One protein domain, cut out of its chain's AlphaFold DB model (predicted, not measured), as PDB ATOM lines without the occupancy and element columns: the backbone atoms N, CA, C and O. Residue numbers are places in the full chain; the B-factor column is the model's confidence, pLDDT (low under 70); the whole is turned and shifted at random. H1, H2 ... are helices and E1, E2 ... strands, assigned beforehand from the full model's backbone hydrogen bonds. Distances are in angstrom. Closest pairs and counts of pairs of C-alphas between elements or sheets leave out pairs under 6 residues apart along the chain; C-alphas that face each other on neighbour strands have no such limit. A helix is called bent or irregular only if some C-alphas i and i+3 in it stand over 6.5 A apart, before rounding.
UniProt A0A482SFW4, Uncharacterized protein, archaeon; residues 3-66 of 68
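AT A GLANCE: This is residues 3 to 66 of the 68 residues of an uncharacterized protein of archaeon (UniProt A0A482SFW4). Two strand hairpins follow each other in a long, bent ribbon, E1 and E2 and then E3 and E4, and the helix H2 lies loosely over one face of the second hairpin, with residues 60 to 66 sticking out. Between the short helix H1 and H2, the unnamed stretch of residues 37 to 51 swings back toward the first hairpin and returns. The printed part has 64 residues, with four named strands and then two named helices in the order E1, E2, E3, E4, H1, H2; the class is mixed, and both two-stranded sheets are antiparallel. The whole is loose, with a radius of gyration of the C-alphas of 14.5 A and spans of 47 by 23 by 16 A.

IN THESE COORDINATES: E1, residues 3 to 5, begins with C-alpha 3 at (177.169, 10.975, 29.311). E2 holds residues 12 to 15 and is 10.0 A long. E3, residues 18 to 23, measures 16.7 A, and E4, residues 26 to 32, 16.3 A. H1 holds residues 33 to 36. H2, residues 52 to 64, is 18.4 A long and ends with C-alpha 64 at (165.509, 41.383, 44.785).

HOW THE PARTS SIT: In the hairpin E1 and E2, at 136 degrees, N 3 and O 14 are 2.8 A apart. E2 runs on into E3 at 44 degrees. In the hairpin E3 and E4, at 164 degrees, N 21 and O 29 are 2.8 A apart. The closest C-alphas of E3 and H2, Ser 19 and Met 55, are 7.9 A apart. E4 and H2 are near each other, with 6 pairs of C-alphas within 10 A. E1 and H2 are apart. In H2 every O i to N i+4 pair is within hydrogen-bond range; H1 is too short for one.

THE WHOLE: The C-alphas farthest apart, Gly 9 and Lys 66, are 47.0 A apart. The printed part has no cut, and the link from H1 to H2 is long. The model's pLDDT is under 70 at residues 3 to 11, 35 to 37, 41 to 44 and 65 to 66.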
ATOM      1  N   CYS A   3     175.774  11.406  29.209       64.50
ATOM      2  CA  CYS A   3     177.169  10.975  29.311       64.50
ATOM      3  C   CYS A   3     177.237   9.449  29.371       64.50
ATOM      4  O   CYS A   3     176.320   8.802  29.884       64.50
ATOM      5  N   LYS A   4     178.320   8.868  28.859       64.75
ATOM      6  CA  LYS A   4     178.595   7.435  28.974       64.75
ATOM      7  C   LYS A   4     179.523   7.173  30.152       64.75
ATOM      8  O   LYS A   4     180.472   7.920  30.387       64.75
ATOM      9  N   TYR A   5     179.207   6.126  30.906       62.38
ATOM     10  CA  TYR A   5     180.023   5.662  32.022       62.38
ATOM     11  C   TYR A   5     180.236   4.157  31.875       62.38
ATOM     12  O   TYR A   5     179.389   3.351  32.273       62.38
ATOM     13  N   GLU A   6     181.336   3.781  31.226       67.12
ATOM     14  CA  GLU A   6     181.636   2.383  30.887       67.12
ATOM     15  C   GLU A   6     182.683   1.779  31.838       67.12
ATOM     16  O   GLU A   6     182.692   0.567  32.060       67.12
ATOM     17  N   ASN A   7     183.503   2.615  32.489       62.94
ATOM     18  CA  ASN A   7     184.698   2.159  33.209       62.94
ATOM     19  C   ASN A   7     184.476   1.642  34.646       62.94
ATOM     20  O   ASN A   7     185.359   0.970  35.175       62.94
ATOM     21  N   ILE A   8     183.346   1.927  35.314       62.06
ATOM     22  CA  ILE A   8     183.149   1.599  36.753       62.06
ATOM     23  C   ILE A   8     181.860   0.796  37.013       62.06
ATOM     24  O   ILE A   8     181.204   0.918  38.047       62.06
ATOM     25  N   GLY A   9     181.503  -0.059  36.057       58.56
ATOM     26  CA  GLY A   9     180.248  -0.807  36.039       58.56
ATOM     27  C   GLY A   9     179.334  -0.224  34.972       58.56
ATOM     28  O   GLY A   9     179.173   0.987  34.896       58.56
ATOM     29  N   ALA A  10     178.794  -1.082  34.111       56.19
ATOM     30  CA  ALA A  10     178.044  -0.706  32.918       56.19
ATOM     31  C   ALA A  10     176.726   0.022  33.257       56.19
ATOM     32  O   ALA A  10     175.643  -0.556  33.205       56.19
ATOM     33  N   TYR A  11     176.813   1.301  33.618       65.88
ATOM     34  CA  TYR A  11     175.660   2.156  33.901       65.88
ATOM     35  C   TYR A  11     175.014   2.699  32.620       65.88
ATOM     36  O   TYR A  11     173.926   3.273  32.696       65.88
ATOM     37  N   GLY A  12     175.654   2.493  31.463       73.06
ATOM     38  CA  GLY A  12     175.170   2.927  30.158       73.06
ATOM     39  C   GLY A  12     175.171   4.448  30.021       73.06
ATOM     40  O   GLY A  12     176.027   5.138  30.579       73.06
ATOM     41  N   GLU A  13     174.203   4.973  29.274       78.19
ATOM     42  CA  GLU A  13     174.004   6.415  29.129       78.19
ATOM     43  C   GLU A  13     173.283   6.979  30.357       78.19
ATOM     44  O   GLU A  13     172.197   6.536  30.737       78.19
ATOM     45  N   ARG A  14     173.887   7.979  30.993       81.38
ATOM     46  CA  ARG A  14     173.371   8.631  32.195       81.38
ATOM     47  C   ARG A  14     173.120  10.102  31.933       81.38
ATOM     48  O   ARG A  14     173.752  10.730  31.091       81.38
ATOM     49  N   SER A  15     172.171  10.666  32.669       80.44
ATOM     50  CA  SER A  15     171.974  12.109  32.680       80.44
ATOM     51  C   SER A  15     173.203  12.795  33.266       80.44
ATOM     52  O   SER A  15     173.663  12.412  34.344       80.44
ATOM     53  N   TRP A  16     173.675  13.849  32.605       83.94
ATOM     54  CA  TRP A  16     174.662  14.750  33.197       83.94
ATOM     55  C   TRP A  16     174.093  15.428  34.449       83.94
ATOM     56  O   TRP A  16     172.880  15.626  34.546       83.94
ATOM     57  N   ARG A  17     174.944  15.806  35.405       85.75
ATOM     58  CA  ARG A  17     174.493  16.525  36.600       85.75
ATOM     59  C   ARG A  17     174.147  17.970  36.229       85.75
ATOM     60  O   ARG A  17     174.979  18.719  35.717       85.75
ATOM     61  N   TYR A  18     172.903  18.358  36.484       87.94
ATOM     62  CA  TYR A  18     172.435  19.727  36.306       87.94
ATOM     63  C   TYR A  18     171.350  20.071  37.324       87.94
ATOM     64  O   TYR A  18     170.650  19.196  37.835       87.94
ATOM     65  N   SER A  19     171.166  21.362  37.566       89.75
ATOM     66  CA  SER A  19     169.966  21.911  38.190       89.75
ATOM     67  C   SER A  19     169.392  23.024  37.314       89.75
ATOM     68  O   SER A  19     170.091  23.611  36.491       89.75
ATOM     69  N   ALA A  20     168.091  23.281  37.407       90.44
ATOM     70  CA  ALA A  20     167.432  24.271  36.564       90.44
ATOM     71  C   ALA A  20     166.288  24.959  37.307       90.44
ATOM     72  O   ALA A  20     165.620  24.354  38.146       90.44
ATOM     73  N   VAL A  21     166.059  26.225  36.969       90.75
ATOM     74  CA  VAL A  21     164.909  27.009  37.421       90.75
ATOM     75  C   VAL A  21     163.919  27.080  36.269       90.75
ATOM     76  O   VAL A  21     164.255  27.545  35.178       90.75
ATOM     77  N   PHE A  22     162.699  26.613  36.523       90.88
ATOM     78  CA  PHE A  22     161.599  26.644  35.567       90.88
ATOM     79  C   PHE A  22     160.528  27.627  36.034       90.88
ATOM     80  O   PHE A  22     160.129  27.606  37.199       90.88
ATOM     81  N   ARG A  23     160.023  28.446  35.108       89.38
ATOM     82  CA  ARG A  23     158.847  29.299  35.309       89.38
ATOM     83  C   ARG A  23     157.888  29.076  34.152       89.38
ATOM     84  O   ARG A  23     158.278  29.236  33.001       89.38
ATOM     85  N   ASP A  24     156.661  28.663  34.451       92.69
ATOM     86  CA  ASP A  24     155.611  28.413  33.453       92.69
ATOM     87  C   ASP A  24     156.070  27.498  32.305       92.69
ATOM     88  O   ASP A  24     155.925  27.809  31.125       92.69
ATOM     89  N   MET A  25     156.692  26.371  32.669       90.62
ATOM     90  CA  MET A  25     157.281  25.391  31.740       90.62
ATOM     91  C   MET A  25     158.422  25.926  30.854       90.62
ATOM     92  O   MET A  25     158.914  25.203  29.989       90.62
ATOM     93  N   LYS A  26     158.897  27.158  31.076       91.12
ATOM     94  CA  LYS A  26     160.074  27.720  30.406       91.12
ATOM     95  C   LYS A  26     161.303  27.597  31.297       91.12
ATOM     96  O   LYS A  26     161.241  27.851  32.500       91.12
ATOM     97  N   ILE A  27     162.424  27.219  30.688       89.75
ATOM     98  CA  ILE A  27     163.729  27.194  31.354       89.75
ATOM     99  C   ILE A  27     164.185  28.645  31.533       89.75
ATOM    100  O   ILE A  27     164.484  29.325  30.556       89.75
ATOM    101  N   GLU A  28     164.215  29.118  32.776       90.00
ATOM    102  CA  GLU A  28     164.684  30.462  33.141       90.00
ATOM    103  C   GLU A  28     166.204  30.471  33.331       90.00
ATOM    104  O   GLU A  28     166.899  31.378  32.877       90.00
ATOM    105  N   LYS A  29     166.733  29.421  33.967       88.81
ATOM    106  CA  LYS A  29     168.167  29.250  34.195       88.81
ATOM    107  C   LYS A  29     168.526  27.774  34.250       88.81
ATOM    108  O   LYS A  29     167.821  26.993  34.882       88.81
ATOM    109  N   LEU A  30     169.640  27.412  33.623       89.62
ATOM    110  CA  LEU A  30     170.244  26.085  33.691       89.62
ATOM    111  C   LEU A  30     171.627  26.203  34.340       89.62
ATOM    112  O   LEU A  30     172.425  27.055  33.947       89.62
ATOM    113  N   PHE A  31     171.896  25.342  35.314       88.62
ATOM    114  CA  PHE A  31     173.176  25.166  35.987       88.62
ATOM    115  C   PHE A  31     173.685  23.762  35.661       88.62
ATOM    116  O   PHE A  31     173.372  22.795  36.354       88.62
ATOM    117  N   ALA A  32     174.407  23.635  34.552       85.88
ATOM    118  CA  ALA A  32     175.035  22.382  34.152       85.88
ATOM    119  C   ALA A  32     176.490  22.359  34.630       85.88
ATOM    120  O   ALA A  32     177.211  23.341  34.452       85.88
ATOM    121  N   GLU A  33     176.916  21.244  35.221       80.25
ATOM    122  CA  GLU A  33     178.304  21.063  35.660       80.25
ATOM    123  C   GLU A  33     179.288  21.091  34.479       80.25
ATOM    124  O   GLU A  33     178.908  20.821  33.336       80.25
ATOM    125  N   GLU A  34     180.551  21.435  34.760       72.00
ATOM    126  CA  GLU A  34     181.634  21.593  33.768       72.00
ATOM    127  C   GLU A  34     181.344  22.615  32.644       72.00
ATOM    128  O   GLU A  34     181.811  22.462  31.517       72.00
ATOM    129  N   ASP A  35     180.589  23.683  32.933       64.25
ATOM    130  CA  ASP A  35     180.248  24.738  31.953       64.25
ATOM    131  C   ASP A  35     179.560  24.170  30.691       64.25
ATOM    132  O   ASP A  35     179.802  24.583  29.557       64.25
ATOM    133  N   GLY A  36     178.741  23.129  30.884       61.59
ATOM    134  CA  GLY A  36     178.062  22.423  29.798       61.59
ATOM    135  C   GLY A  36     178.961  21.493  28.975       61.59
ATOM    136  O   GLY A  36     178.484  20.909  27.999       61.59
ATOM    137  N   LYS A  37     180.233  21.312  29.353       65.62
ATOM    138  CA  LYS A  37     181.111  20.303  28.752       65.62
ATOM    139  C   LYS A  37     180.770  18.944  29.339       65.62
ATOM    140  O   LYS A  37     181.237  18.561  30.400       65.62
ATOM    141  N   ILE A  38     179.942  18.212  28.613       70.94
ATOM    142  CA  ILE A  38     179.673  16.813  28.918       70.94
ATOM    143  C   ILE A  38     180.935  16.025  28.593       70.94
ATOM    144  O   ILE A  38     181.497  16.177  27.504       70.94
ATOM    145  N   ARG A  39     181.367  15.182  29.524       71.44
ATOM    146  CA  ARG A  39     182.461  14.247  29.295       71.44
ATOM    147  C   ARG A  39     182.020  12.844  29.646       71.44
ATOM    148  O   ARG A  39     181.379  12.623  30.674       71.44
ATOM    149  N   ASP A  40     182.389  11.918  28.778       72.00
ATOM    150  CA  ASP A  40     182.301  10.499  29.076       72.00
ATOM    151  C   ASP A  40     183.392  10.145  30.090       72.00
ATOM    152  O   ASP A  40     184.472  10.742  30.080       72.00
ATOM    153  N   ASP A  41     183.075   9.228  31.004       69.25
ATOM    154  CA  ASP A  41     183.981   8.760  32.060       69.25
ATOM    155  C   ASP A  41     184.679   9.895  32.845       69.25
ATOM    156  O   ASP A  41     185.888   9.849  33.094       69.25
ATOM    157  N   SER A  42     183.925  10.938  33.236       69.31
ATOM    158  CA  SER A  42     184.485  12.063  34.001       69.31
ATOM    159  C   SER A  42     185.225  11.580  35.258       69.31
ATOM    160  O   SER A  42     184.770  10.696  35.997       69.31
ATOM    161  N   VAL A  43     186.404  12.168  35.480       65.94
ATOM    162  CA  VAL A  43     187.290  11.846  36.600       65.94
ATOM    163  C   VAL A  43     186.794  12.601  37.833       65.94
ATOM    164  O   VAL A  43     187.246  13.706  38.131       65.94
ATOM    165  N   GLY A  44     185.845  11.992  38.545       67.62
ATOM    166  CA  GLY A  44     185.235  12.532  39.764       67.62
ATOM    167  C   GLY A  44     183.774  12.951  39.585       67.62
ATOM    168  O   GLY A  44     183.233  12.916  38.486       67.62
ATOM    169  N   ASP A  45     183.122  13.321  40.690       71.00
ATOM    170  CA  ASP A  45     181.744  13.830  40.707       71.00
ATOM    171  C   ASP A  45     181.766  15.364  40.858       71.00
ATOM    172  O   ASP A  45     181.912  15.864  41.980       71.00
ATOM    173  N   PRO A  46     181.706  16.137  39.756       73.56
ATOM    174  CA  PRO A  46     181.744  17.592  39.823       73.56
ATOM    175  C   PRO A  46     180.462  18.141  40.470       73.56
ATOM    176  O   PRO A  46     179.353  17.826  40.047       73.56
ATOM    177  N   LEU A  47     180.620  18.983  41.496       79.00
ATOM    178  CA  LEU A  47     179.530  19.667  42.202       79.00
ATOM    179  C   LEU A  47     179.913  21.131  42.459       79.00
ATOM    180  O   LEU A  47     180.169  21.536  43.594       79.00
ATOM    181  N   LEU A  48     180.038  21.907  41.385       79.62
ATOM    182  CA  LEU A  48     180.508  23.292  41.427       79.62
ATOM    183  C   LEU A  48     179.381  24.311  41.253       79.62
ATOM    184  O   LEU A  48     179.471  25.398  41.818       79.62
ATOM    185  N   VAL A  49     178.361  23.999  40.448       83.12
ATOM    186  CA  VAL A  49     177.332  24.981  40.042       83.12
ATOM    187  C   VAL A  49     175.900  24.484  40.204       83.12
ATOM    188  O   VAL A  49     174.974  25.289  40.268       83.12
ATOM    189  N   SER A  50     175.702  23.171  40.280       83.12
ATOM    190  CA  SER A  50     174.397  22.533  40.475       83.12
ATOM    191  C   SER A  50     174.003  22.414  41.951       83.12
ATOM    192  O   SER A  50     172.940  21.876  42.268       83.12
ATOM    193  N   ASP A  51     174.829  22.922  42.865       87.69
ATOM    194  CA  ASP A  51     174.594  22.857  44.297       87.69
ATOM    195  C   ASP A  51     173.451  23.780  44.762       87.69
ATOM    196  O   ASP A  51     173.114  24.806  44.160       87.69
ATOM    197  N   ALA A  52     172.864  23.431  45.910       87.88
ATOM    198  CA  ALA A  52     171.731  24.165  46.460       87.88
ATOM    199  C   ALA A  52     172.074  25.616  46.842       87.88
ATOM    200  O   ALA A  52     171.202  26.483  46.771       87.88
ATOM    201  N   LYS A  53     173.320  25.916  47.246       88.69
ATOM    202  CA  LYS A  53     173.690  27.279  47.655       88.69
ATOM    203  C   LYS A  53     173.730  28.202  46.440       88.69
ATOM    204  O   LYS A  53     173.197  29.310  46.526       88.69
ATOM    205  N   THR A  54     174.277  27.735  45.315       88.31
ATOM    206  CA  THR A  54     174.280  28.478  44.044       88.31
ATOM    207  C   THR A  54     172.858  28.770  43.565       88.31
ATOM    208  O   THR A  54     172.546  29.916  43.227       88.31
ATOM    209  N   MET A  55     171.952  27.789  43.641       88.56
ATOM    210  CA  MET A  55     170.542  27.992  43.278       88.56
ATOM    211  C   MET A  55     169.840  29.015  44.180       88.56
ATOM    212  O   MET A  55     169.163  29.915  43.688       88.56
ATOM    213  N   VAL A  56     170.003  28.909  45.504       89.94
ATOM    214  CA  VAL A  56     169.381  29.842  46.457       89.94
ATOM    215  C   VAL A  56     169.905  31.262  46.259       89.94
ATOM    216  O   VAL A  56     169.125  32.211  46.340       89.94
ATOM    217  N   LYS A  57     171.203  31.420  45.979       91.38
ATOM    218  CA  LYS A  57     171.795  32.722  45.661       91.38
ATOM    219  C   LYS A  57     171.135  33.337  44.425       91.38
ATOM    220  O   LYS A  57     170.647  34.459  44.511       91.38
ATOM    221  N   TYR A  58     171.030  32.576  43.333       89.19
ATOM    222  CA  TYR A  58     170.364  33.034  42.112       89.19
ATOM    223  C   TYR A  58     168.899  33.424  42.358       89.19
ATOM    224  O   TYR A  58     168.458  34.484  41.923       89.19
ATOM    225  N   LEU A  59     168.138  32.607  43.093       88.88
ATOM    226  CA  LEU A  59     166.733  32.903  43.392       88.88
ATOM    227  C   LEU A  59     166.562  34.189  44.214       88.88
ATOM    228  O   LEU A  59     165.637  34.953  43.943       88.88
ATOM    229  N   LYS A  60     167.448  34.447  45.186       90.69
ATOM    230  CA  LYS A  60     167.438  35.686  45.982       90.69
ATOM    231  C   LYS A  60     167.740  36.908  45.120       90.69
ATOM    232  O   LYS A  60     166.939  37.832  45.103       90.69
ATOM    233  N   GLU A  61     168.818  36.864  44.336       90.31
ATOM    234  CA  GLU A  61     169.178  37.948  43.408       90.31
ATOM    235  C   GLU A  61     168.034  38.245  42.425       90.31
ATOM    236  O   GLU A  61     167.668  39.396  42.205       90.31
ATOM    237  N   THR A  62     167.403  37.203  41.878       85.94
ATOM    238  CA  THR A  62     166.282  37.353  40.939       85.94
ATOM    239  C   THR A  62     165.020  37.905  41.616       85.94
ATOM    240  O   THR A  62     164.225  38.587  40.970       85.94
ATOM    241  N   ALA A  63     164.811  37.620  42.905       81.06
ATOM    242  CA  ALA A  63     163.699  38.167  43.680       81.06
ATOM    243  C   ALA A  63     163.927  39.636  44.064       81.06
ATOM    244  O   ALA A  63     162.986  40.427  44.008       81.06
ATOM    245  N   ASP A  64     165.156  40.009  44.417       77.12
ATOM    246  CA  ASP A  64     165.509  41.383  44.785       77.12
ATOM    247  C   ASP A  64     165.521  42.308  43.558       77.12
ATOM    248  O   ASP A  64     164.978  43.410  43.618       77.12
ATOM    249  N   ASN A  65     165.989  41.818  42.405       69.75
ATOM    250  CA  ASN A  65     165.920  42.535  41.125       69.75
ATOM    251  C   ASN A  65     164.485  42.790  40.631       69.75
ATOM    252  O   ASN A  65     164.286  43.622  39.755       69.75
ATOM    253  N   LYS A  66     163.480  42.076  41.159       61.34
ATOM    254  CA  LYS A  66     162.057  42.309  40.848       61.34
ATOM    255  C   LYS A  66     161.380  43.319  41.776       61.34
ATOM    256  O   LYS A  66     160.212  43.629  41.558       61.34
TER     257      LYS A  66